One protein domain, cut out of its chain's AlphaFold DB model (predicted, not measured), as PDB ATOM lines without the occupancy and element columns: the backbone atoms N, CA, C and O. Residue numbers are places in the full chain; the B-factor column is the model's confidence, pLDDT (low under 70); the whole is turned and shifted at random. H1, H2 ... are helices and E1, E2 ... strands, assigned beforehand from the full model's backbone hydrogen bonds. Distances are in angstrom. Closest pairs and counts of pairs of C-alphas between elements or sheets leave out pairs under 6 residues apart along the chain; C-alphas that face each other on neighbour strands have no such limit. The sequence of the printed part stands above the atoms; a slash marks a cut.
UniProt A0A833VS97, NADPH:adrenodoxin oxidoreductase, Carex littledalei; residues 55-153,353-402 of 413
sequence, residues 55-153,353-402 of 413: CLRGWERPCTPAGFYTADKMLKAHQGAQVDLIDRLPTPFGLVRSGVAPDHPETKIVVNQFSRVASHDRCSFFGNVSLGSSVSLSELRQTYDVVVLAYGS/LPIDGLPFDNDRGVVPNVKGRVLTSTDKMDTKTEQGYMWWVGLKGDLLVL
ATOM      1  N   CYS A  55      81.532  38.533  61.336       40.88
ATOM      2  CA  CYS A  55      80.549  38.376  62.386       40.88
ATOM      3  C   CYS A  55      79.679  39.642  62.450       40.88
ATOM      4  O   CYS A  55      79.935  40.561  63.223       40.88
ATOM      5  N   LEU A  56      78.654  39.718  61.599       38.69
ATOM      6  CA  LEU A  56      77.769  40.886  61.535       38.69
ATOM      7  C   LEU A  56      76.503  40.784  62.317       38.69
ATOM      8  O   LEU A  56      75.814  39.775  62.313       38.69
ATOM      9  N   ARG A  57      76.120  41.938  62.835       42.38
ATOM     10  CA  ARG A  57      75.099  42.078  63.842       42.38
ATOM     11  C   ARG A  57      73.873  42.817  63.342       42.38
ATOM     12  O   ARG A  57      73.948  43.603  62.416       42.38
ATOM     13  N   GLY A  58      72.767  42.492  64.005       28.86
ATOM     14  CA  GLY A  58      71.399  42.960  63.833       28.86
ATOM     15  C   GLY A  58      71.087  44.363  64.359       28.86
ATOM     16  O   GLY A  58      71.736  44.831  65.287       28.86
ATOM     17  N   TRP A  59      70.039  44.950  63.786       31.41
ATOM     18  CA  TRP A  59      69.451  46.287  63.947       31.41
ATOM     19  C   TRP A  59      69.253  46.712  65.415       31.41
ATOM     20  O   TRP A  59      68.517  46.033  66.130       31.41
ATOM     21  N   GLU A  60      69.898  47.821  65.833       31.08
ATOM     22  CA  GLU A  60      69.770  48.544  67.131       31.08
ATOM     23  C   GLU A  60      70.557  48.068  68.391       31.08
ATOM     24  O   GLU A  60      70.208  48.482  69.495       31.08
ATOM     25  N   ARG A  61      71.619  47.241  68.331       51.50
ATOM     26  CA  ARG A  61      71.944  46.364  69.503       51.50
ATOM     27  C   ARG A  61      73.417  46.314  69.982       51.50
ATOM     28  O   ARG A  61      74.277  46.274  69.101       51.50
ATOM     29  N   PRO A  62      73.731  46.130  71.303       38.97
ATOM     30  CA  PRO A  62      75.088  46.024  71.915       38.97
ATOM     31  C   PRO A  62      75.776  44.642  71.845       38.97
ATOM     32  O   PRO A  62      75.150  43.661  72.253       38.97
ATOM     33  N   CYS A  63      77.032  44.513  71.390       50.75
ATOM     34  CA  CYS A  63      77.803  43.273  71.125       50.75
ATOM     35  C   CYS A  63      77.848  42.302  72.309       50.75
ATOM     36  O   CYS A  63      78.579  42.487  73.274       50.75
ATOM     37  N   THR A  64      77.087  41.215  72.229       65.12
ATOM     38  CA  THR A  64      76.940  40.230  73.306       65.12
ATOM     39  C   THR A  64      78.100  39.226  73.337       65.12
ATOM     40  O   THR A  64      78.790  39.033  72.332       65.12
ATOM     41  N   PRO A  65      78.265  38.483  74.453       75.50
ATOM     42  CA  PRO A  65      79.154  37.320  74.543       75.50
ATOM     43  C   PRO A  65      79.134  36.384  73.331       75.50
ATOM     44  O   PRO A  65      80.168  35.845  72.946       75.50
ATOM     45  N   ALA A  66      77.964  36.206  72.711       76.25
ATOM     46  CA  ALA A  66      77.780  35.381  71.523       76.25
ATOM     47  C   ALA A  66      78.704  35.793  70.363       76.25
ATOM     48  O   ALA A  66      79.324  34.929  69.742       76.25
ATOM     49  N   GLY A  67      78.826  37.099  70.098       79.88
ATOM     50  CA  GLY A  67      79.666  37.628  69.021       79.88
ATOM     51  C   GLY A  67      81.144  37.348  69.276       79.88
ATOM     52  O   GLY A  67      81.828  36.786  68.424       79.88
ATOM     53  N   PHE A  68      81.612  37.623  70.495       83.56
ATOM     54  CA  PHE A  68      82.998  37.370  70.887       83.56
ATOM     55  C   PHE A  68      83.366  35.887  70.933       83.56
ATOM     56  O   PHE A  68      84.460  35.519  70.512       83.56
ATOM     57  N   TYR A  69      82.476  35.012  71.408       83.12
ATOM     58  CA  TYR A  69      82.730  33.570  71.366       83.12
ATOM     59  C   TYR A  69      82.769  33.034  69.936       83.12
ATOM     60  O   TYR A  69      83.580  32.156  69.641       83.12
ATOM     61  N   THR A  70      81.930  33.571  69.048       81.25
ATOM     62  CA  THR A  70      81.963  33.236  67.619       81.25
ATOM     63  C   THR A  70      83.294  33.659  67.008       81.25
ATOM     64  O   THR A  70      83.963  32.833  66.393       81.25
ATOM     65  N   ALA A  71      83.720  34.903  67.242       83.00
ATOM     66  CA  ALA A  71      84.998  35.422  66.766       83.00
ATOM     67  C   ALA A  71      86.185  34.592  67.282       83.00
ATOM     68  O   ALA A  71      86.992  34.119  66.486       83.00
ATOM     69  N   ASP A  72      86.242  34.316  68.591       85.00
ATOM     70  CA  ASP A  72      87.288  33.486  69.207       85.00
ATOM     71  C   ASP A  72      87.386  32.105  68.545       85.00
ATOM     72  O   ASP A  72      88.473  31.597  68.267       85.00
ATOM     73  N   LYS A  73      86.235  31.481  68.272       85.62
ATOM     74  CA  LYS A  73      86.186  30.174  67.619       85.62
ATOM     75  C   LYS A  73      86.600  30.236  66.153       85.62
ATOM     76  O   LYS A  73      87.370  29.373  65.739       85.62
ATOM     77  N   MET A  74      86.140  31.234  65.400       81.75
ATOM     78  CA  MET A  74      86.506  31.410  63.991       81.75
ATOM     79  C   MET A  74      88.009  31.646  63.830       81.75
ATOM     80  O   MET A  74      88.656  30.956  63.042       81.75
ATOM     81  N   LEU A  75      88.587  32.535  64.641       83.81
ATOM     82  CA  LEU A  75      90.013  32.869  64.595       83.81
ATOM     83  C   LEU A  75      90.913  31.670  64.917       83.81
ATOM     84  O   LEU A  75      91.977  31.526  64.310       83.81
ATOM     85  N   LYS A  76      90.491  30.808  65.854       86.44
ATOM     86  CA  LYS A  76      91.213  29.581  66.232       86.44
ATOM     87  C   LYS A  76      91.098  28.474  65.191       86.44
ATOM     88  O   LYS A  76      92.040  27.712  65.010       86.44
ATOM     89  N   ALA A  77      89.939  28.355  64.555       83.81
ATOM     90  CA  ALA A  77      89.659  27.276  63.619       83.81
ATOM     91  C   ALA A  77      90.203  27.534  62.212       83.81
ATOM     92  O   ALA A  77      90.581  26.596  61.515       83.81
ATOM     93  N   HIS A  78      90.248  28.801  61.798       81.06
ATOM     94  CA  HIS A  78      90.581  29.192  60.434       81.06
ATOM     95  C   HIS A  78      91.687  30.250  60.448       81.06
ATOM     96  O   HIS A  78      91.458  31.403  60.810       81.06
ATOM     97  N   GLN A  79      92.900  29.872  60.031       81.62
ATOM     98  CA  GLN A  79      94.067  30.772  60.031       81.62
ATOM     99  C   GLN A  79      93.962  31.923  59.015       81.62
ATOM    100  O   GLN A  79      94.555  32.974  59.230       81.62
ATOM    101  N   GLY A  80      93.186  31.747  57.941       81.81
ATOM    102  CA  GLY A  80      92.928  32.790  56.939       81.81
ATOM    103  C   GLY A  80      91.713  33.672  57.236       81.81
ATOM    104  O   GLY A  80      91.496  34.647  56.528       81.81
ATOM    105  N   ALA A  81      90.915  33.350  58.261       80.25
ATOM    106  CA  ALA A  81      89.730  34.137  58.577       80.25
ATOM    107  C   ALA A  81      90.130  35.491  59.174       80.25
ATOM    108  O   ALA A  81      90.916  35.548  60.125       80.25
ATOM    109  N   GLN A  82      89.561  36.555  58.624       83.50
ATOM    110  CA  GLN A  82      89.429  37.855  59.282       83.50
ATOM    111  C   GLN A  82      88.068  37.905  59.980       83.50
ATOM    112  O   GLN A  82      87.199  37.107  59.640       83.50
ATOM    113  N   VAL A  83      87.894  38.745  60.996       84.62
ATOM    114  CA  VAL A  83      86.618  38.888  61.706       84.62
ATOM    115  C   VAL A  83      86.401  40.341  62.092       84.62
ATOM    116  O   VAL A  83      87.056  40.826  63.012       84.62
ATOM    117  N   ASP A  84      85.409  41.000  61.504       86.31
ATOM    118  CA  ASP A  84      84.951  42.283  62.041       86.31
ATOM    119  C   ASP A  84      83.775  42.090  63.011       86.31
ATOM    120  O   ASP A  84      82.888  41.256  62.819       86.31
ATOM    121  N   LEU A  85      83.790  42.840  64.106       84.88
ATOM    122  CA  LEU A  85      82.727  42.907  65.099       84.88
ATOM    123  C   LEU A  85      82.044  44.261  64.962       84.88
ATOM    124  O   LEU A  85      82.661  45.287  65.233       84.88
ATOM    125  N   ILE A  86      80.773  44.262  64.567       82.06
ATOM    126  CA  ILE A  86      79.990  45.491  64.385       82.06
ATOM    127  C   ILE A  86      78.966  45.641  65.513       82.06
ATOM    128  O   ILE A  86      78.259  44.686  65.855       82.06
ATOM    129  N   ASP A  87      78.899  46.835  66.095       81.88
ATOM    130  CA  ASP A  87      78.091  47.147  67.270       81.88
ATOM    131  C   ASP A  87      77.468  48.545  67.166       81.88
ATOM    132  O   ASP A  87      78.144  49.507  66.798       81.88
ATOM    133  N   ARG A  88      76.189  48.682  67.548       84.31
ATOM    134  CA  ARG A  88      75.571  50.007  67.660       84.31
ATOM    135  C   ARG A  88      76.203  50.815  68.781       84.31
ATOM    136  O   ARG A  88      76.326  52.025  68.646       84.31
ATOM    137  N   LEU A  89      76.537  50.205  69.911       86.94
ATOM    138  CA  LEU A  89      77.126  50.970  70.998       86.94
ATOM    139  C   LEU A  89      78.593  51.289  70.696       86.94
ATOM    140  O   LEU A  89      79.286  50.496  70.056       86.94
ATOM    141  N   PRO A  90      79.106  52.425  71.197       89.19
ATOM    142  CA  PRO A  90      80.533  52.722  71.119       89.19
ATOM    143  C   PRO A  90      81.367  51.768  71.989       89.19
ATOM    144  O   PRO A  90      82.557  51.590  71.746       89.19
ATOM    145  N   THR A  91      80.757  51.149  73.006       89.94
ATOM    146  CA  THR A  91      81.432  50.240  73.941       89.94
ATOM    147  C   THR A  91      81.045  48.779  73.694       89.94
ATOM    148  O   THR A  91      79.847  48.487  73.674       89.94
ATOM    149  N   PRO A  92      82.015  47.847  73.614       87.31
ATOM    150  CA  PRO A  92      81.749  46.427  73.391       87.31
ATOM    151  C   PRO A  92      81.223  45.702  74.649       87.31
ATOM    152  O   PRO A  92      80.964  46.295  75.697       87.31
ATOM    153  N   PHE A  93      81.115  44.372  74.545       85.06
ATOM    154  CA  PHE A  93      80.792  43.389  75.602       85.06
ATOM    155  C   PHE A  93      79.311  43.260  75.980       85.06
ATOM    156  O   PHE A  93      78.930  42.290  76.650       85.06
ATOM    157  N   GLY A  94      78.462  44.178  75.512       85.88
ATOM    158  CA  GLY A  94      77.011  44.032  75.542       85.88
ATOM    159  C   GLY A  94      76.501  43.791  76.956       85.88
ATOM    160  O   GLY A  94      76.855  44.539  77.864       85.88
ATOM    161  N   LEU A  95      75.706  42.739  77.175       84.19
ATOM    162  CA  LEU A  95      75.139  42.445  78.499       84.19
ATOM    163  C   LEU A  95      76.179  42.102  79.574       84.19
ATOM    164  O   LEU A  95      75.839  42.149  80.747       84.19
ATOM    165  N   VAL A  96      77.436  41.794  79.241       86.75
ATOM    166  CA  VAL A  96      78.467  41.667  80.289       86.75
ATOM    167  C   VAL A  96      78.746  43.021  80.933       86.75
ATOM    168  O   VAL A  96      78.963  43.090  82.135       86.75
ATOM    169  N   ARG A  97      78.697  44.095  80.140       88.94
ATOM    170  CA  ARG A  97      78.850  45.470  80.617       88.94
ATOM    171  C   ARG A  97      77.530  46.039  81.137       88.94
ATOM    172  O   ARG A  97      77.489  46.584  82.226       88.94
ATOM    173  N   SER A  98      76.467  45.906  80.348       88.75
ATOM    174  CA  SER A  98      75.186  46.596  80.570       88.75
ATOM    175  C   SER A  98      74.109  45.759  81.263       88.75
ATOM    176  O   SER A  98      73.060  46.288  81.615       88.75
ATOM    177  N   GLY A  99      74.326  44.454  81.439       87.69
ATOM    178  CA  GLY A  99      73.341  43.525  81.998       87.69
ATOM    179  C   GLY A  99      73.758  42.932  83.340       87.69
ATOM    180  O   GLY A  99      72.989  42.987  84.293       87.69
ATOM    181  N   VAL A 100      74.964  42.364  83.420       89.12
ATOM    182  CA  VAL A 100      75.513  41.794  84.660       89.12
ATOM    183  C   VAL A 100      75.521  42.871  85.735       89.12
ATOM    184  O   VAL A 100      75.999  43.980  85.496       89.12
ATOM    185  N   ALA A 101      74.968  42.539  86.899       91.06
ATOM    186  CA  ALA A 101      74.858  43.467  88.011       91.06
ATOM    187  C   ALA A 101      76.246  43.982  88.454       91.06
ATOM    188  O   ALA A 101      77.241  43.256  88.342       91.06
ATOM    189  N   PRO A 102      76.339  45.230  88.932       94.62
ATOM    190  CA  PRO A 102      77.611  45.845  89.305       94.62
ATOM    191  C   PRO A 102      78.274  45.164  90.511       94.62
ATOM    192  O   PRO A 102      79.497  45.103  90.606       94.62
ATOM    193  N   ASP A 103      77.478  44.539  91.375       92.12
ATOM    194  CA  ASP A 103      77.939  43.714  92.491       92.12
ATOM    195  C   ASP A 103      78.337  42.277  92.091       92.12
ATOM    196  O   ASP A 103      78.632  41.458  92.957       92.12
ATOM    197  N   HIS A 104      78.381  41.973  90.785       89.94
ATOM    198  CA  HIS A 104      78.839  40.697  90.210       89.94
ATOM    199  C   HIS A 104      80.112  40.850  89.348       89.94
ATOM    200  O   HIS A 104      80.146  40.408  88.185       89.94
ATOM    201  N   PRO A 105      81.192  41.473  89.860       89.75
ATOM    202  CA  PRO A 105      82.401  41.720  89.078       89.75
ATOM    203  C   PRO A 105      83.077  40.422  88.614       89.75
ATOM    204  O   PRO A 105      83.688  40.386  87.545       89.75
ATOM    205  N   GLU A 106      82.922  39.317  89.351       87.00
ATOM    206  CA  GLU A 106      83.477  38.010  88.994       87.00
ATOM    207  C   GLU A 106      82.878  37.462  87.694       87.00
ATOM    208  O   GLU A 106      83.557  36.790  86.911       87.00
ATOM    209  N   THR A 107      81.617  37.802  87.424       81.19
ATOM    210  CA  THR A 107      80.925  37.435  86.188       81.19
ATOM    211  C   THR A 107      81.411  38.294  85.008       81.19
ATOM    212  O   THR A 107      81.464  37.815  83.870       81.19
ATOM    213  N   LYS A 108      81.873  39.525  85.274       86.25
ATOM    214  CA  LYS A 108      82.438  40.448  84.273       86.25
ATOM    215  C   LYS A 108      83.871  40.089  83.840       86.25
ATOM    216  O   LYS A 108      84.305  40.530  82.777       86.25
ATOM    217  N   ILE A 109      84.578  39.201  84.553       87.00
ATOM    218  CA  ILE A 109      85.964  38.770  84.232       87.00
ATOM    219  C   ILE A 109      86.113  38.213  82.803       87.00
ATOM    220  O   ILE A 109      87.194  38.287  82.208       87.00
ATOM    221  N   VAL A 110      85.037  37.688  82.205       83.25
ATOM    222  CA  VAL A 110      85.037  37.207  80.812       83.25
ATOM    223  C   VAL A 110      85.474  38.284  79.802       83.25
ATOM    224  O   VAL A 110      86.018  37.944  78.749       83.25
ATOM    225  N   VAL A 111      85.354  39.571  80.150       87.12
ATOM    226  CA  VAL A 111      85.880  40.702  79.367       87.12
ATOM    227  C   VAL A 111      87.372  40.547  79.054       87.12
ATOM    228  O   VAL A 111      87.800  40.913  77.962       87.12
ATOM    229  N   ASN A 112      88.166  39.907  79.917       90.56
ATOM    230  CA  ASN A 112      89.586  39.640  79.649       90.56
ATOM    231  C   ASN A 112      89.787  38.662  78.479       90.56
ATOM    232  O   ASN A 112      90.757  38.748  77.726       90.56
ATOM    233  N   GLN A 113      88.884  37.691  78.304       88.06
ATOM    234  CA  GLN A 113      88.890  36.842  77.112       88.06
ATOM    235  C   GLN A 113      88.494  37.649  75.876       88.06
ATOM    236  O   GLN A 113      89.175  37.557  74.862       88.06
ATOM    237  N   PHE A 114      87.439  38.453  75.968       88.00
ATOM    238  CA  PHE A 114      86.927  39.221  74.832       88.00
ATOM    239  C   PHE A 114      87.899  40.305  74.366       88.00
ATOM    240  O   PHE A 114      88.084  40.477  73.168       88.00
ATOM    241  N   SER A 115      88.607  40.947  75.290       91.88
ATOM    242  CA  SER A 115      89.636  41.944  74.979       91.88
ATOM    243  C   SER A 115      90.803  41.330  74.204       91.88
ATOM    244  O   SER A 115      91.291  41.931  73.252       91.88
ATOM    245  N   ARG A 116      91.207  40.093  74.533       92.88
ATOM    246  CA  ARG A 116      92.222  39.353  73.759       92.88
ATOM    247  C   ARG A 116      91.756  39.026  72.343       92.88
ATOM    248  O   ARG A 116      92.564  39.050  71.427       92.88
ATOM    249  N   VAL A 117      90.469  38.725  72.171       88.62
ATOM    250  CA  VAL A 117      89.873  38.490  70.847       88.62
ATOM    251  C   VAL A 117      89.836  39.790  70.044       88.62
ATOM    252  O   VAL A 117      90.270  39.791  68.902       88.62
ATOM    253  N   ALA A 118      89.397  40.896  70.654       88.19
ATOM    254  CA  ALA A 118      89.357  42.214  70.015       88.19
ATOM    255  C   ALA A 118      90.746  42.752  69.637       88.19
ATOM    256  O   ALA A 118      90.859  43.514  68.691       88.19
ATOM    257  N   SER A 119      91.789  42.370  70.381       92.19
ATOM    258  CA  SER A 119      93.174  42.806  70.132       92.19
ATOM    259  C   SER A 119      93.918  41.913  69.134       92.19
ATOM    260  O   SER A 119      95.115  42.080  68.935       92.19
ATOM    261  N   HIS A 120      93.256  40.902  68.572       91.88
ATOM    262  CA  HIS A 120      93.870  39.992  67.617       91.88
ATOM    263  C   HIS A 120      94.033  40.700  66.257       91.88
ATOM    264  O   HIS A 120      93.059  41.245  65.764       91.88
ATOM    265  N   ASP A 121      95.193  40.614  65.590       93.69
ATOM    266  CA  ASP A 121      95.480  41.341  64.326       93.69
ATOM    267  C   ASP A 121      94.450  41.108  63.202       93.69
ATOM    268  O   ASP A 121      94.198  41.960  62.358       93.69
ATOM    269  N   ARG A 122      93.862  39.909  63.182       89.94
ATOM    270  CA  ARG A 122      92.776  39.499  62.271       89.94
ATOM    271  C   ARG A 122      91.361  39.847  62.765       89.94
ATOM    272  O   ARG A 122      90.400  39.304  62.225       89.94
ATOM    273  N   CYS A 123      91.221  40.662  63.807       88.94
ATOM    274  CA  CYS A 123      89.941  41.069  64.371       88.94
ATOM    275  C   CYS A 123      89.839  42.592  64.480       88.94
ATOM    276  O   CYS A 123      90.708  43.229  65.068       88.94
ATOM    277  N   SER A 124      88.750  43.157  63.966       88.00
ATOM    278  CA  SER A 124      88.464  44.594  64.049       88.00
ATOM    279  C   SER A 124      87.155  44.828  64.797       88.00
ATOM    280  O   SER A 124      86.229  44.025  64.692       88.00
ATOM    281  N   PHE A 125      87.038  45.937  65.530       86.69
ATOM    282  CA  PHE A 125      85.786  46.352  66.172       86.69
ATOM    283  C   PHE A 125      85.309  47.691  65.611       86.69
ATOM    284  O   PHE A 125      86.050  48.671  65.617       86.69
ATOM    285  N   PHE A 126      84.050  47.730  65.184       88.19
ATOM    286  CA  PHE A 126      83.367  48.906  64.660       88.19
ATOM    287  C   PHE A 126      82.145  49.209  65.534       88.19
ATOM    288  O   PHE A 126      81.071  48.637  65.343       88.19
ATOM    289  N   GLY A 127      82.332  50.087  66.523       87.81
ATOM    290  CA  GLY A 127      81.254  50.613  67.364       87.81
ATOM    291  C   GLY A 127      80.531  51.794  66.714       87.81
ATOM    292  O   GLY A 127      81.028  52.381  65.753       87.81
ATOM    293  N   ASN A 128      79.378  52.178  67.264       88.25
ATOM    294  CA  ASN A 128      78.517  53.234  66.713       88.25
ATOM    295  C   ASN A 128      77.998  52.953  65.287       88.25
ATOM    296  O   ASN A 128      77.705  53.876  64.529       88.25
ATOM    297  N   VAL A 129      77.872  51.675  64.920       85.00
ATOM    298  CA  VAL A 129      77.379  51.235  63.611       85.00
ATOM    299  C   VAL A 129      76.137  50.375  63.805       85.00
ATOM    300  O   VAL A 129      76.180  49.275  64.354       85.00
ATOM    301  N   SER A 130      75.002  50.880  63.337       80.50
ATOM    302  CA  SER A 130      73.707  50.218  63.479       80.50
ATOM    303  C   SER A 130      73.306  49.512  62.191       80.50
ATOM    304  O   SER A 130      73.255  50.130  61.127       80.50
ATOM    305  N   LEU A 131      72.952  48.226  62.273       73.69
ATOM    306  CA  LEU A 131      72.370  47.538  61.123       73.69
ATOM    307  C   LEU A 131      71.020  48.161  60.744       73.69
ATOM    308  O   LEU A 131      70.166  48.396  61.587       73.69
ATOM    309  N   GLY A 132      70.894  48.379  59.445       75.38
ATOM    310  CA  GLY A 132      69.830  48.935  58.629       75.38
ATOM    311  C   GLY A 132      69.564  50.435  58.755       75.38
ATOM    312  O   GLY A 132      68.812  50.957  57.939       75.38
ATOM    313  N   SER A 133      70.240  51.148  59.661       79.12
ATOM    314  CA  SER A 133      70.369  52.609  59.556       79.12
ATOM    315  C   SER A 133      71.742  53.029  59.028       79.12
ATOM    316  O   SER A 133      71.814  53.805  58.083       79.12
ATOM    317  N   SER A 134      72.832  52.497  59.591       83.38
ATOM    318  CA  SER A 134      74.202  52.777  59.135       83.38
ATOM    319  C   SER A 134      74.634  51.878  57.975       83.38
ATOM    320  O   SER A 134      75.380  52.319  57.110       83.38
ATOM    321  N   VAL A 135      74.205  50.613  57.977       83.88
ATOM    322  CA  VAL A 135      74.546  49.626  56.940       83.88
ATOM    323  C   VAL A 135      73.439  48.592  56.817       83.88
ATOM    324  O   VAL A 135      72.986  48.080  57.829       83.88
ATOM    325  N   SER A 136      72.980  48.250  55.621       83.75
ATOM    326  CA  SER A 136      71.914  47.263  55.410       83.75
ATOM    327  C   SER A 136      72.417  45.817  55.475       83.75
ATOM    328  O   SER A 136      73.570  45.512  55.173       83.75
ATOM    329  N   LEU A 137      71.523  44.876  55.799       79.69
ATOM    330  CA  LEU A 137      71.861  43.449  55.777       79.69
ATOM    331  C   LEU A 137      72.258  42.967  54.370       79.69
ATOM    332  O   LEU A 137      73.055  42.041  54.240       79.69
ATOM    333  N   SER A 138      71.716  43.588  53.321       80.19
ATOM    334  CA  SER A 138      72.061  43.266  51.935       80.19
ATOM    335  C   SER A 138      73.509  43.628  51.610       80.19
ATOM    336  O   SER A 138      74.236  42.779  51.101       80.19
ATOM    337  N   GLU A 139      73.938  44.854  51.922       80.81
ATOM    338  CA  GLU A 139      75.316  45.319  51.672       80.81
ATOM    339  C   GLU A 139      76.324  44.404  52.359       80.81
ATOM    340  O   GLU A 139      77.241  43.866  51.749       80.81
ATOM    341  N   LEU A 140      76.055  44.108  53.619       78.69
ATOM    342  CA  LEU A 140      76.835  43.194  54.425       78.69
ATOM    343  C   LEU A 140      76.976  41.779  53.839       78.69
ATOM    344  O   LEU A 140      78.054  41.190  53.893       78.69
ATOM    345  N   ARG A 141      75.902  41.228  53.262       78.06
ATOM    346  CA  ARG A 141      75.934  39.920  52.584       78.06
ATOM    347  C   ARG A 141      76.693  39.953  51.259       78.06
ATOM    348  O   ARG A 141      77.112  38.900  50.792       78.06
ATOM    349  N   GLN A 142      76.825  41.122  50.635       80.06
ATOM    350  CA  GLN A 142      77.597  41.296  49.404       80.06
ATOM    351  C   GLN A 142      79.086  41.496  49.696       80.06
ATOM    352  O   GLN A 142      79.924  41.063  48.909       80.06
ATOM    353  N   THR A 143      79.418  42.133  50.820       79.00
ATOM    354  CA  THR A 143      80.801  42.440  51.196       79.00
ATOM    355  C   THR A 143      81.531  41.250  51.823       79.00
ATOM    356  O   THR A 143      82.749  41.155  51.685       79.00
ATOM    357  N   TYR A 144      80.819  40.330  52.483       73.44
ATOM    358  CA  TYR A 144      81.449  39.303  53.310       73.44
ATOM    359  C   TYR A 144      80.964  37.882  53.029       73.44
ATOM    360  O   TYR A 144      79.800  37.654  52.704       73.44
ATOM    361  N   ASP A 145      81.863  36.909  53.209       74.81
ATOM    362  CA  ASP A 145      81.589  35.499  52.898       74.81
ATOM    363  C   ASP A 145      80.542  34.870  53.833       74.81
ATOM    364  O   ASP A 145      79.757  34.013  53.422       74.81
ATOM    365  N   VAL A 146      80.546  35.283  55.103       77.38
ATOM    366  CA  VAL A 146      79.636  34.804  56.150       77.38
ATOM    367  C   VAL A 146      79.193  35.998  56.984       77.38
ATOM    368  O   VAL A 146      79.992  36.878  57.275       77.38
ATOM    369  N   VAL A 147      77.924  36.001  57.389       75.81
ATOM    370  CA  VAL A 147      77.314  36.991  58.284       75.81
ATOM    371  C   VAL A 147      76.763  36.229  59.487       75.81
ATOM    372  O   VAL A 147      75.931  35.340  59.301       75.81
ATOM    373  N   VAL A 148      77.212  36.555  60.708       76.06
ATOM    374  CA  VAL A 148      76.731  35.913  61.947       76.06
ATOM    375  C   VAL A 148      75.967  36.866  62.856       76.06
ATOM    376  O   VAL A 148      76.567  37.595  63.645       76.06
ATOM    377  N   LEU A 149      74.634  36.771  62.847       75.19
ATOM    378  CA  LEU A 149      73.801  37.641  63.676       75.19
ATOM    379  C   LEU A 149      73.851  37.219  65.148       75.19
ATOM    380  O   LEU A 149      73.232  36.236  65.555       75.19
ATOM    381  N   ALA A 150      74.561  38.007  65.950       75.69
ATOM    382  CA  ALA A 150      74.763  37.765  67.375       75.69
ATOM    383  C   ALA A 150      74.124  38.862  68.243       75.69
ATOM    384  O   ALA A 150      74.761  39.353  69.167       75.69
ATOM    385  N   TYR A 151      72.894  39.296  67.939       68.38
ATOM    386  CA  TYR A 151      72.311  40.550  68.455       68.38
ATOM    387  C   TYR A 151      71.484  40.452  69.752       68.38
ATOM    388  O   TYR A 151      70.983  41.459  70.236       68.38
ATOM    389  N   GLY A 152      71.362  39.264  70.346       68.50
ATOM    390  CA  GLY A 152      70.669  39.074  71.628       68.50
ATOM    391  C   GLY A 152      69.145  39.282  71.583       68.50
ATOM    392  O   GLY A 152      68.508  39.229  70.528       68.50
ATOM    393  N   SER A 153      68.544  39.476  72.762       67.25
ATOM    394  CA  SER A 153      67.106  39.720  72.944       67.25
ATOM    395  C   SER A 153      66.892  40.960  73.806       67.25
ATOM    396  O   SER A 153      67.250  40.955  74.983       67.25
ATOM    397  N   LEU A 353      63.837  41.285  68.326       69.25
ATOM    398  CA  LEU A 353      62.994  42.011  67.370       69.25
ATOM    399  C   LEU A 353      63.293  41.522  65.950       69.25
ATOM    400  O   LEU A 353      64.402  41.026  65.712       69.25
ATOM    401  N   PRO A 354      62.324  41.644  65.027       74.50
ATOM    402  CA  PRO A 354      62.552  41.345  63.623       74.50
ATOM    403  C   PRO A 354      63.640  42.251  63.038       74.50
ATOM    404  O   PRO A 354      63.812  43.395  63.451       74.50
ATOM    405  N   ILE A 355      64.366  41.718  62.058       73.56
ATOM    406  CA  ILE A 355      65.322  42.461  61.235       73.56
ATOM    407  C   ILE A 355      64.812  42.380  59.807       73.56
ATOM    408  O   ILE A 355      64.441  41.295  59.352       73.56
ATOM    409  N   ASP A 356      64.814  43.514  59.116       75.94
ATOM    410  CA  ASP A 356      64.389  43.557  57.726       75.94
ATOM    411  C   ASP A 356      65.224  42.602  56.851       75.94
ATOM    412  O   ASP A 356      66.439  42.456  57.014       75.94
ATOM    413  N   GLY A 357      64.543  41.898  55.950       73.19
ATOM    414  CA  GLY A 357      65.141  40.854  55.117       73.19
ATOM    415  C   GLY A 357      65.349  39.488  55.791       73.19
ATOM    416  O   GLY A 357      65.963  38.617  55.170       73.19
ATOM    417  N   LEU A 358      64.843  39.256  57.014       76.38
ATOM    418  CA  LEU A 358      64.882  37.950  57.696       76.38
ATOM    419  C   LEU A 358      63.496  37.422  58.078       76.38
ATOM    420  O   LEU A 358      62.627  38.201  58.467       76.38
ATOM    421  N   PRO A 359      63.293  36.090  58.082       77.75
ATOM    422  CA  PRO A 359      62.115  35.517  58.714       77.75
ATOM    423  C   PRO A 359      62.173  35.709  60.231       77.75
ATOM    424  O   PRO A 359      63.239  35.647  60.852       77.75
ATOM    425  N   PHE A 360      61.005  35.883  60.841       77.50
ATOM    426  CA  PHE A 360      60.890  36.089  62.276       77.50
ATOM    427  C   PHE A 360      59.670  35.360  62.841       77.50
ATOM    428  O   PHE A 360      58.548  35.541  62.373       77.50
ATOM    429  N   ASP A 361      59.896  34.529  63.857       76.69
ATOM    430  CA  ASP A 361      58.834  33.899  64.638       76.69
ATOM    431  C   ASP A 361      58.425  34.868  65.755       76.69
ATOM    432  O   ASP A 361      59.146  35.037  66.742       76.69
ATOM    433  N   ASN A 362      57.274  35.527  65.590       77.62
ATOM    434  CA  ASN A 362      56.756  36.520  66.538       77.62
ATOM    435  C   ASN A 362      56.352  35.909  67.893       77.62
ATOM    436  O   ASN A 362      56.458  36.566  68.941       77.62
ATOM    437  N   ASP A 363      55.929  34.646  67.899       71.06
ATOM    438  CA  ASP A 363      55.472  33.960  69.106       71.06
ATOM    439  C   ASP A 363      56.659  33.659  70.012       71.06
ATOM    440  O   ASP A 363      56.693  34.059  71.186       71.06
ATOM    441  N   ARG A 364      57.685  33.024  69.439       66.69
ATOM    442  CA  ARG A 364      58.928  32.677  70.135       66.69
ATOM    443  C   ARG A 364      59.872  33.867  70.275       66.69
ATOM    444  O   ARG A 364      60.690  33.865  71.194       66.69
ATOM    445  N   GLY A 365      59.728  34.882  69.426       68.38
ATOM    446  CA  GLY A 365      60.573  36.071  69.386       68.38
ATOM    447  C   GLY A 365      61.999  35.746  68.952       68.38
ATOM    448  O   GLY A 365      62.933  36.171  69.628       68.38
ATOM    449  N   VAL A 366      62.162  34.940  67.899       70.00
ATOM    450  CA  VAL A 366      63.464  34.467  67.389       70.00
ATOM    451  C   VAL A 366      63.475  34.390  65.862       70.00
ATOM    452  O   VAL A 366      62.437  34.199  65.235       70.00
ATOM    453  N   VAL A 367      64.666  34.465  65.264       72.50
ATOM    454  CA  VAL A 367      64.866  34.143  63.842       72.50
ATOM    455  C   VAL A 367      64.880  32.615  63.679       72.50
ATOM    456  O   VAL A 367      65.729  31.951  64.298       72.50
ATOM    457  N   PRO A 368      63.964  32.028  62.881       76.88
ATOM    458  CA  PRO A 368      63.921  30.589  62.647       76.88
ATOM    459  C   PRO A 368      65.243  30.066  62.082       76.88
ATOM    460  O   PRO A 368      65.785  30.611  61.119       76.88
ATOM    461  N   ASN A 369      65.774  29.003  62.689       72.75
ATOM    462  CA  ASN A 369      67.049  28.421  62.288       72.75
ATOM    463  C   ASN A 369      67.110  26.908  62.553       72.75
ATOM    464  O   ASN A 369      66.417  26.390  63.430       72.75
ATOM    465  N   VAL A 370      67.985  26.219  61.818       73.12
ATOM    466  CA  VAL A 370      68.353  24.814  62.044       73.12
ATOM    467  C   VAL A 370      69.842  24.758  62.351       73.12
ATOM    468  O   VAL A 370      70.668  25.064  61.493       73.12
ATOM    469  N   LYS A 371      70.185  24.390  63.593       69.75
ATOM    470  CA  LYS A 371      71.574  24.348  64.099       69.75
ATOM    471  C   LYS A 371      72.350  25.651  63.852       69.75
ATOM    472  O   LYS A 371      73.553  25.646  63.596       69.75
ATOM    473  N   GLY A 372      71.645  26.778  63.917       62.41
ATOM    474  CA  GLY A 372      72.208  28.096  63.682       62.41
ATOM    475  C   GLY A 372      72.360  28.507  62.216       62.41
ATOM    476  O   GLY A 372      72.989  29.523  61.967       62.41
ATOM    477  N   ARG A 373      71.791  27.797  61.234       67.19
ATOM    478  CA  ARG A 373      71.574  28.342  59.878       67.19
ATOM    479  C   ARG A 373      70.161  28.899  59.767       67.19
ATOM    480  O   ARG A 373      69.219  28.192  60.123       67.19
ATOM    481  N   VAL A 374      70.005  30.124  59.270       70.19
ATOM    482  CA  VAL A 374      68.680  30.739  59.077       70.19
ATOM    483  C   VAL A 374      67.911  30.013  57.992       70.19
ATOM    484  O   VAL A 374      68.463  29.704  56.940       70.19
ATOM    485  N   LEU A 375      66.637  29.745  58.262       74.00
ATOM    486  CA  LEU A 375      65.735  29.170  57.271       74.00
ATOM    487  C   LEU A 375      65.359  30.222  56.228       74.00
ATOM    488  O   LEU A 375      65.182  31.387  56.567       74.00
ATOM    489  N   THR A 376      65.223  29.830  54.966       66.00
ATOM    490  CA  THR A 376      64.683  30.728  53.935       66.00
ATOM    491  C   THR A 376      63.162  30.598  53.875       66.00
ATOM    492  O   THR A 376      62.608  29.583  54.288       66.00
ATOM    493  N   SER A 377      62.453  31.609  53.363       53.25
ATOM    494  CA  SER A 377      60.982  31.591  53.240       53.25
ATOM    495  C   SER A 377      60.438  30.434  52.382       53.25
ATOM    496  O   SER A 377      59.248  30.133  52.443       53.25
ATOM    497  N   THR A 378      61.296  29.765  51.608       47.47
ATOM    498  CA  THR A 378      60.987  28.590  50.781       47.47
ATOM    499  C   THR A 378      61.111  27.248  51.510       47.47
ATOM    500  O   THR A 378      60.651  26.232  50.987       47.47
ATOM    501  N   ASP A 379      61.691  27.216  52.712       47.16
ATOM    502  CA  ASP A 379      61.813  25.994  53.505       47.16
ATOM    503  C   ASP A 379      60.524  25.771  54.304       47.16
ATOM    504  O   ASP A 379      60.170  26.563  55.178       47.16
ATOM    505  N   LYS A 380      59.785  24.694  53.993       37.00
ATOM    506  CA  LYS A 380      58.530  24.356  54.682       37.00
ATOM    507  C   LYS A 380      58.717  24.390  56.203       37.00
ATOM    508  O   LYS A 380      59.584  23.712  56.757       37.00
ATOM    509  N   MET A 381      57.826  25.129  56.857       40.00
ATOM    510  CA  MET A 381      57.746  25.415  58.295       40.00
ATOM    511  C   MET A 381      57.348  24.185  59.150       40.00
ATOM    512  O   MET A 381      56.682  24.323  60.168       40.00
ATOM    513  N   ASP A 382      57.743  22.979  58.728       34.75
ATOM    514  CA  ASP A 382      57.376  21.678  59.319       34.75
ATOM    515  C   ASP A 382      58.538  21.007  60.076       34.75
ATOM    516  O   ASP A 382      58.427  19.887  60.580       34.75
ATOM    517  N   THR A 383      59.691  21.671  60.177       36.78
ATOM    518  CA  THR A 383      60.838  21.140  60.920       36.78
ATOM    519  C   THR A 383      60.835  21.646  62.360       36.78
ATOM    520  O   THR A 383      60.829  22.847  62.629       36.78
ATOM    521  N   LYS A 384      60.847  20.702  63.315       31.34
ATOM    522  CA  LYS A 384      61.034  20.973  64.749       31.34
ATOM    523  C   LYS A 384      62.291  21.826  64.949       31.34
ATOM    524  O   LYS A 384      63.415  21.346  64.853       31.34
ATOM    525  N   THR A 385      62.079  23.100  65.236       33.53
ATOM    526  CA  THR A 385      63.105  24.100  65.530       33.53
ATOM    527  C   THR A 385      63.564  23.926  66.978       33.53
ATOM    528  O   THR A 385      62.897  24.371  67.918       33.53
ATOM    529  N   GLU A 386      64.693  23.245  67.176       28.83
ATOM    530  CA  GLU A 386      65.261  23.003  68.506       28.83
ATOM    531  C   GLU A 386      65.799  24.292  69.155       28.83
ATOM    532  O   GLU A 386      66.437  25.122  68.511       28.83
ATOM    533  N   GLN A 387      65.569  24.451  70.463       27.34
ATOM    534  CA  GLN A 387      66.344  25.377  71.295       27.34
ATOM    535  C   GLN A 387      67.683  24.702  71.608       27.34
ATOM    536  O   GLN A 387      67.770  23.910  72.544       27.34
ATOM    537  N   GLY A 388      68.715  24.953  70.801       24.91
ATOM    538  CA  GLY A 388      69.957  24.196  70.919       24.91
ATOM    539  C   GLY A 388      71.182  24.842  70.282       24.91
ATOM    540  O   GLY A 388      71.127  25.423  69.205       24.91
ATOM    541  N   TYR A 389      72.284  24.707  71.013       27.52
ATOM    542  CA  TYR A 389      73.616  25.252  70.804       27.52
ATOM    543  C   TYR A 389      74.285  24.787  69.498       27.52
ATOM    544  O   TYR A 389      74.412  23.593  69.267       27.52
ATOM    545  N   MET A 390      74.790  25.770  68.747       25.70
ATOM    546  CA  MET A 390      75.959  25.772  67.847       25.70
ATOM    547  C   MET A 390      76.116  24.676  66.751       25.70
ATOM    548  O   MET A 390      76.141  23.480  67.028       25.70
ATOM    549  N   TRP A 391      76.417  25.176  65.536       25.22
ATOM    550  CA  TRP A 391      77.108  24.601  64.352       25.22
ATOM    551  C   TRP A 391      76.289  24.068  63.154       25.22
ATOM    552  O   TRP A 391      75.753  22.961  63.209       25.22
ATOM    553  N   TRP A 392      76.429  24.758  62.003       24.25
ATOM    554  CA  TRP A 392      76.897  24.219  60.701       24.25
ATOM    555  C   TRP A 392      77.245  25.367  59.713       24.25
ATOM    556  O   TRP A 392      76.448  26.290  59.585       24.25
ATOM    557  N   VAL A 393      78.389  25.328  59.002       23.05
ATOM    558  CA  VAL A 393      78.798  26.329  57.975       23.05
ATOM    559  C   VAL A 393      78.453  25.801  56.577       23.05
ATOM    560  O   VAL A 393      78.826  24.680  56.241       23.05
ATOM    561  N   GLY A 394      77.705  26.576  55.785       22.06
ATOM    562  CA  GLY A 394      77.422  26.296  54.370       22.06
ATOM    563  C   GLY A 394      78.114  27.294  53.444       22.06
ATOM    564  O   GLY A 394      78.601  28.323  53.902       22.06
ATOM    565  N   LEU A 395      78.228  26.927  52.168       23.64
ATOM    566  CA  LEU A 395      78.982  27.648  51.137       23.64
ATOM    567  C   LEU A 395      78.296  28.967  50.728       23.64
ATOM    568  O   LEU A 395      77.116  29.166  50.997       23.64
ATOM    569  N   LYS A 396      79.076  29.847  50.078       24.88
ATOM    570  CA  LYS A 396      78.729  31.186  49.552       24.88
ATOM    571  C   LYS A 396      77.224  31.484  49.452       24.88
ATOM    572  O   LYS A 396      76.536  30.918  48.607       24.88
ATOM    573  N   GLY A 397      76.768  32.451  50.250       30.95
ATOM    574  CA  GLY A 397      75.390  32.965  50.246       30.95
ATOM    575  C   GLY A 397      74.547  32.577  51.467       30.95
ATOM    576  O   GLY A 397      73.460  33.138  51.651       30.95
ATOM    577  N   ASP A 398      75.059  31.686  52.320       31.72
ATOM    578  CA  ASP A 398      74.353  31.147  53.484       31.72
ATOM    579  C   ASP A 398      74.487  32.024  54.743       31.72
ATOM    580  O   ASP A 398      75.577  32.371  55.194       31.72
ATOM    581  N   LEU A 399      73.344  32.334  55.361       34.09
ATOM    582  CA  LEU A 399      73.253  33.080  56.616       34.09
ATOM    583  C   LEU A 399      73.329  32.129  57.823       34.09
ATOM    584  O   LEU A 399      72.460  31.267  58.000       34.09
ATOM    585  N   LEU A 400      74.324  32.321  58.694       34.81
ATOM    586  CA  LEU A 400      74.357  31.694  60.018       34.81
ATOM    587  C   LEU A 400      73.791  32.658  61.069       34.81
ATOM    588  O   LEU A 400      74.233  33.792  61.212       34.81
ATOM    589  N   VAL A 401      72.833  32.200  61.865       34.81
ATOM    590  CA  VAL A 401      72.369  32.874  63.079       34.81
ATOM    591  C   VAL A 401      72.810  32.101  64.305       34.81
ATOM    592  O   VAL A 401      72.386  30.975  64.547       34.81
ATOM    593  N   LEU A 402      73.608  32.757  65.141       35.41
ATOM    594  CA  LEU A 402      73.913  32.301  66.489       35.41
ATOM    595  C   LEU A 402      73.055  33.084  67.483       35.41
ATOM    596  O   LEU A 402      73.444  34.117  68.022       35.41
TER     597      LEU A 402
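AT A GLANCE: This is residues 55 to 153 and 353 to 402 of the 413 residues of the protein "NADPH:adrenodoxin oxidoreductase" of Carex littledalei (UniProt A0A833VS97). With little regular structure, H1 and part of H4 pack on a small sheet, E1 and E2; H2 and H3 lie at one end, and residues 353 to 402 loop toward the other. Of 149 printed residues, 44 are in named elements, mostly helix: H1 E1 H2 H3 H4 E2 H5. It is compact, radius of gyration of the C-alphas 15.4 A, spans 45 by 36 by 30 A.

HOW THE PARTS SIT: E1, residues 83 to 86, and E2, residues 123 to 126, are parallel; N 85 and O 124 are within hydrogen-bond range, 2.8 A. H1, residues 65 to 77, touches H4, residues 111 to 118, with residues 68 to 72 alone; the closest C-alphas, Asp 72 and Val 117, are 5.9 A apart. H2, residues 95 to 98, H3, residues 105 to 108, and H4 come between E1 and E2 along the chain, a strand-helix-strand unit.

IN THESE COORDINATES: H1, 18.2 A long, begins at C-alpha 65 (79.154, 37.320, 74.543). H5, residues 137 to 143, touches no helix.

THE WHOLE: Residues 154 to 352 are cut out; C-alphas 153 and 353 are 7.3 A apart. Residues 376 to 402, among others, have pLDDT under 70.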